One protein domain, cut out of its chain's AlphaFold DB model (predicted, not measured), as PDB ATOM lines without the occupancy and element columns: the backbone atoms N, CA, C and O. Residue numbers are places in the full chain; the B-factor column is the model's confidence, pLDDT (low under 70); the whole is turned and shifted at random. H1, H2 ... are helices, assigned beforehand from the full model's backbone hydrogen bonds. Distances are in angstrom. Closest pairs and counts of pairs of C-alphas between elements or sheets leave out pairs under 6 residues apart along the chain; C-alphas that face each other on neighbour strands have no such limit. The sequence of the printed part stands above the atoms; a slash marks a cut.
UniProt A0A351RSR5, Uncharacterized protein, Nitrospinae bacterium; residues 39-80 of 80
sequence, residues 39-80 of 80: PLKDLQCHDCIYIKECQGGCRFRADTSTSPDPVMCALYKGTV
ATOM      1  N   PRO A  39     190.331 207.425 250.236       96.06
ATOM      2  CA  PRO A  39     189.307 207.711 249.238       96.06
ATOM      3  C   PRO A  39     189.914 208.258 247.941       96.06
ATOM      4  O   PRO A  39     190.833 209.072 247.976       96.06
ATOM      5  N   LEU A  40     189.354 207.885 246.784       96.69
ATOM      6  CA  LEU A  40     189.847 208.369 245.483       96.69
ATOM      7  C   LEU A  40     189.768 209.893 245.334       96.69
ATOM      8  O   LEU A  40     190.634 210.487 244.704       96.69
ATOM      9  N   LYS A  41     188.751 210.522 245.937       97.44
ATOM     10  CA  LYS A  41     188.566 211.982 245.926       97.44
ATOM     11  C   LYS A  41     189.690 212.752 246.634       97.44
ATOM     12  O   LYS A  41     189.846 213.937 246.386       97.44
ATOM     13  N   ASP A  42     190.456 212.081 247.497       97.31
ATOM     14  CA  ASP A  42     191.547 212.694 248.261       97.31
ATOM     15  C   ASP A  42     192.902 212.567 247.523       97.31
ATOM     16  O   ASP A  42     193.936 213.024 248.011       97.31
ATOM     17  N   LEU A  43     192.920 211.934 246.341       97.38
ATOM     18  CA  LEU A  43     194.102 211.826 245.486       97.38
ATOM     19  C   LEU A  43     194.292 213.089 244.647       97.38
ATOM     20  O   LEU A  43     193.339 213.617 244.093       97.38
ATOM     21  N   GLN A  44     195.539 213.505 244.419       97.69
ATOM     22  CA  GLN A  44     195.852 214.663 243.563       97.69
ATOM     23  C   GLN A  44     195.370 214.492 242.110       97.69
ATOM     24  O   GLN A  44     195.163 215.471 241.405       97.69
ATOM     25  N   CYS A  45     195.206 213.249 241.647       96.56
ATOM     26  CA  CYS A  45     194.727 212.918 240.306       96.56
ATOM     27  C   CYS A  45     193.233 212.543 240.263       96.56
ATOM     28  O   CYS A  45     192.825 211.836 239.341       96.56
ATOM     29  N   HIS A  46     192.425 212.980 241.239       97.38
ATOM     30  CA  HIS A  46     191.016 212.580 241.361       97.38
ATOM     31  C   HIS A  46     190.160 212.884 240.118       97.38
ATOM     32  O   HIS A  46     189.223 212.139 239.847       97.38
ATOM     33  N   ASP A  47     190.504 213.915 239.338       96.94
ATOM     34  CA  ASP A  47     189.797 214.295 238.099       96.94
ATOM     35  C   ASP A  47     190.335 213.601 236.833       96.94
ATOM     36  O   ASP A  47     189.903 213.889 235.717       96.94
ATOM     37  N   CYS A  48     191.297 212.683 236.967       96.25
ATOM     38  CA  CYS A  48     191.825 211.935 235.830       96.25
ATOM     39  C   CYS A  48     190.737 211.049 235.207       96.25
ATOM     40  O   CYS A  48     190.074 210.288 235.909       96.25
ATOM     41  N   ILE A  49     190.619 211.058 233.877       96.12
ATOM     42  CA  ILE A  49     189.625 210.245 233.155       96.12
ATOM     43  C   ILE A  49     189.769 208.738 233.421       96.12
ATOM     44  O   ILE A  49     188.778 208.021 233.369       96.12
ATOM     45  N   TYR A  50     190.979 208.282 233.764       96.25
ATOM     46  CA  TYR A  50     191.292 206.882 234.068       96.25
ATOM     47  C   TYR A  50     191.224 206.545 235.565       96.25
ATOM     48  O   TYR A  50     191.674 205.477 235.985       96.25
ATOM     49  N   ILE A  51     190.766 207.465 236.427       95.75
ATOM     50  CA  ILE A  51     190.814 207.270 237.886       95.75
ATOM     51  C   ILE A  51     189.976 206.070 238.341       95.75
ATOM     52  O   ILE A  51     190.331 205.404 239.315       95.75
ATOM     53  N   LYS A  52     188.894 205.760 237.617       95.50
ATOM     54  CA  LYS A  52     188.002 204.637 237.925       95.50
ATOM     55  C   LYS A  52     188.633 203.290 237.573       95.50
ATOM     56  O   LYS A  52     188.365 202.307 238.255       95.50
ATOM     57  N   GLU A  53     189.501 203.242 236.574       95.69
ATOM     58  CA  GLU A  53     190.197 202.035 236.135       95.69
ATOM     59  C   GLU A  53     191.514 201.852 236.903       95.69
ATOM     60  O   GLU A  53     191.789 200.777 237.429       95.69
ATOM     61  N   CYS A  54     192.313 202.918 237.010       95.75
ATOM     62  CA  CYS A  54     193.642 202.906 237.624       95.75
ATOM     63  C   CYS A  54     193.597 202.941 239.162       95.75
ATOM     64  O   CYS A  54     194.537 202.486 239.820       95.75
ATOM     65  N   GLN A  55     192.533 203.503 239.754       95.81
ATOM     66  CA  GLN A  55     192.356 203.642 241.209       95.81
ATOM     67  C   GLN A  55     193.519 204.393 241.901       95.81
ATOM     68  O   GLN A  55     193.788 204.208 243.087       95.81
ATOM     69  N   GLY A  56     194.249 205.223 241.147       95.62
ATOM     70  CA  GLY A  56     195.436 205.949 241.609       95.62
ATOM     71  C   GLY A  56     196.734 205.130 241.636       95.62
ATOM     72  O   GLY A  56     197.798 205.695 241.887       95.62
ATOM     73  N   GLY A  57     196.698 203.825 241.369       96.06
ATOM     74  CA  GLY A  57     197.881 202.965 241.375       96.06
ATOM     75  C   GLY A  57     198.497 202.714 242.763       96.06
ATOM     76  O   GLY A  57     197.873 202.882 243.813       96.06
ATOM     77  N   CYS A  58     199.750 202.260 242.776       96.25
ATOM     78  CA  CYS A  58     200.445 201.786 243.967       96.25
ATOM     79  C   CYS A  58     200.932 202.934 244.863       96.25
ATOM     80  O   CYS A  58     201.794 203.723 244.482       96.25
ATOM     81  N   ARG A  59     200.464 202.955 246.116       95.31
ATOM     82  CA  ARG A  59     200.881 203.943 247.126       95.31
ATOM     83  C   ARG A  59     202.348 203.832 247.559       95.31
ATOM     84  O   ARG A  59     202.859 204.785 248.128       95.31
ATOM     85  N   PHE A  60     203.011 202.697 247.323       95.62
ATOM     86  CA  PHE A  60     204.439 202.541 247.627       95.62
ATOM     87  C   PHE A  60     205.334 203.193 246.563       95.62
ATOM     88  O   PHE A  60     206.425 203.645 246.878       95.62
ATOM     89  N   ARG A  61     204.868 203.245 245.306       96.69
ATOM     90  CA  ARG A  61     205.582 203.908 244.203       96.69
ATOM     91  C   ARG A  61     205.276 205.398 244.091       96.69
ATOM     92  O   ARG A  61     206.041 206.119 243.462       96.69
ATOM     93  N   ALA A  62     204.135 205.833 244.619       96.75
ATOM     94  CA  ALA A  62     203.772 207.241 244.644       96.75
ATOM     95  C   ALA A  62     204.767 208.038 245.503       96.75
ATOM     96  O   ALA A  62     205.170 207.580 246.568       96.75
ATOM     97  N   ASP A  63     205.121 209.237 245.042       95.19
ATOM     98  CA  ASP A  63     206.069 210.135 245.722       95.19
ATOM     99  C   ASP A  63     205.565 210.566 247.111       95.19
ATOM    100  O   ASP A  63     206.286 210.565 248.106       95.19
ATOM    101  N   THR A  64     204.265 210.849 247.197       95.62
ATOM    102  CA  THR A  64     203.572 211.131 248.455       95.62
ATOM    103  C   THR A  64     202.348 210.237 248.609       95.62
ATOM    104  O   THR A  64     201.925 209.546 247.679       95.62
ATOM    105  N   SER A  65     201.723 210.277 249.788       93.31
ATOM    106  CA  SER A  65     200.533 209.477 250.078       93.31
ATOM    107  C   SER A  65     199.372 209.754 249.110       93.31
ATOM    108  O   SER A  65     198.631 208.820 248.800       93.31
ATOM    109  N   THR A  66     199.245 210.975 248.576       96.69
ATOM    110  CA  THR A  66     198.146 211.403 247.686       96.69
ATOM    111  C   THR A  66     198.558 211.589 246.225       96.69
ATOM    112  O   THR A  66     197.688 211.709 245.359       96.69
ATOM    113  N   SER A  67     199.856 211.566 245.916       97.31
ATOM    114  CA  SER A  67     200.355 211.704 244.544       97.31
ATOM    115  C   SER A  67     199.971 210.513 243.653       97.31
ATOM    116  O   SER A  67     199.682 209.415 244.150       97.31
ATOM    117  N   PRO A  68     199.922 210.702 242.324       96.94
ATOM    118  CA  PRO A  68     199.722 209.600 241.392       96.94
ATOM    119  C   PRO A  68     200.908 208.625 241.400       96.94
ATOM    120  O   PRO A  68     202.048 209.009 241.648       96.94
ATOM    121  N   ASP A  69     200.640 207.360 241.078       97.69
ATOM    122  CA  ASP A  69     201.691 206.379 240.798       97.69
ATOM    123  C   ASP A  69     202.287 206.616 239.395       97.69
ATOM    124  O   ASP A  69     201.568 206.459 238.398       97.69
ATOM    125  N   PRO A  70     203.586 206.952 239.278       96.44
ATOM    126  CA  PRO A  70     204.197 207.313 238.000       96.44
ATOM    127  C   PRO A  70     204.192 206.167 236.981       96.44
ATOM    128  O   PRO A  70     204.038 206.419 235.786       96.44
ATOM    129  N   VAL A  71     204.295 204.911 237.431       96.44
ATOM    130  CA  VAL A  71     204.309 203.745 236.530       96.44
ATOM    131  C   VAL A  71     202.938 203.551 235.892       96.44
ATOM    132  O   VAL A  71     202.832 203.357 234.683       96.44
ATOM    133  N   MET A  72     201.871 203.665 236.687       96.25
ATOM    134  CA  MET A  72     200.511 203.549 236.160       96.25
ATOM    135  C   MET A  72     200.153 204.750 235.285       96.25
ATOM    136  O   MET A  72     199.503 204.582 234.258       96.25
ATOM    137  N   CYS A  73     200.609 205.955 235.635       95.94
ATOM    138  CA  CYS A  73     200.434 207.115 234.765       95.94
ATOM    139  C   CYS A  73     201.105 206.928 233.402       95.94
ATOM    140  O   CYS A  73     200.496 207.291 232.401       95.94
ATOM    141  N   ALA A  74     202.313 206.364 233.347       95.75
ATOM    142  CA  ALA A  74     202.983 206.071 232.083       95.75
ATOM    143  C   ALA A  74     202.223 205.015 231.266       95.75
ATOM    144  O   ALA A  74     202.034 205.208 230.068       95.75
ATOM    145  N   LEU A  75     201.727 203.954 231.916       95.62
ATOM    146  CA  LEU A  75     200.914 202.925 231.268       95.62
ATOM    147  C   LEU A  75     199.656 203.533 230.634       95.62
ATOM    148  O   LEU A  75     199.470 203.429 229.433       95.62
ATOM    149  N   TYR A  76     198.828 204.228 231.417       92.81
ATOM    150  CA  TYR A  76     197.549 204.763 230.934       92.81
ATOM    151  C   TYR A  76     197.691 205.944 229.964       92.81
ATOM    152  O   TYR A  76     196.837 206.111 229.103       92.81
ATOM    153  N   LYS A  77     198.749 206.761 230.074       81.62
ATOM    154  CA  LYS A  77     199.041 207.815 229.082       81.62
ATOM    155  C   LYS A  77     199.661 207.262 227.793       81.62
ATOM    156  O   LYS A  77     199.615 207.946 226.778       81.62
ATOM    157  N   GLY A  78     200.279 206.080 227.850       57.81
ATOM    158  CA  GLY A  78     200.913 205.411 226.712       57.81
ATOM    159  C   GLY A  78     199.977 204.505 225.911       57.81
ATOM    160  O   GLY A  78     200.316 204.143 224.789       57.81
ATOM    161  N   THR A  79     198.810 204.151 226.457       56.41
ATOM    162  CA  THR A  79     197.764 203.406 225.745       56.41
ATOM    163  C   THR A  79     196.920 204.375 224.913       56.41
ATOM    164  O   THR A  79     195.878 204.848 225.367       56.41
ATOM    165  N   VAL A  80     197.416 204.715 223.720       44.09
ATOM    166  CA  VAL A  80     196.635 205.367 222.653       44.09
ATOM    167  C   VAL A  80     195.905 204.304 221.844       44.09
ATOM    168  O   VAL A  80     196.558 203.284 221.522       44.09
TER     169      VAL A  80
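This is residues 39 to 80 of the 80 residues of an uncharacterized protein of Nitrospinae bacterium (UniProt A0A351RSR5). Little regular structure is here: a chain wound mostly in loops goes out along residues 39 to 50 to the tiny helix H1, folds back through residues 55 to 66, and goes out again through H2. The printed part has 42 residues with two named helices, H1 then H2, and no named strand; the class is all helix, with 13 residues in named elements. It is compact, with a radius of gyration of the C-alphas of 9.4 A, and spans 28 by 19 by 12 A.

Start at C-alpha 39, (189.307, 207.711, 249.238), and reach H1, residues 51 to 54, 5.2 A long. Find C-alpha 70 at (204.197, 207.313, 238.000); from there H2, residues 70 to 78, runs 11.9 A to C-alpha 78 at (200.913, 205.411, 226.712).

H1 and H2 are close but not clearly touching; their closest C-alphas, of Cys 54 and Met 72, are 7.1 A apart. In H2 every O i to N i+4 pair is within hydrogen-bond range; H1 is too short for such a pair, and its 1 O i to N i+3 pair is not within range.

The C-alphas farthest apart, of Ser 65 and Val 80, are 28.0 A apart. The printed part has no cut, and the link from H1 to H2, 15 residues, is long. Look at residues 78 to 80 for pLDDT under 70.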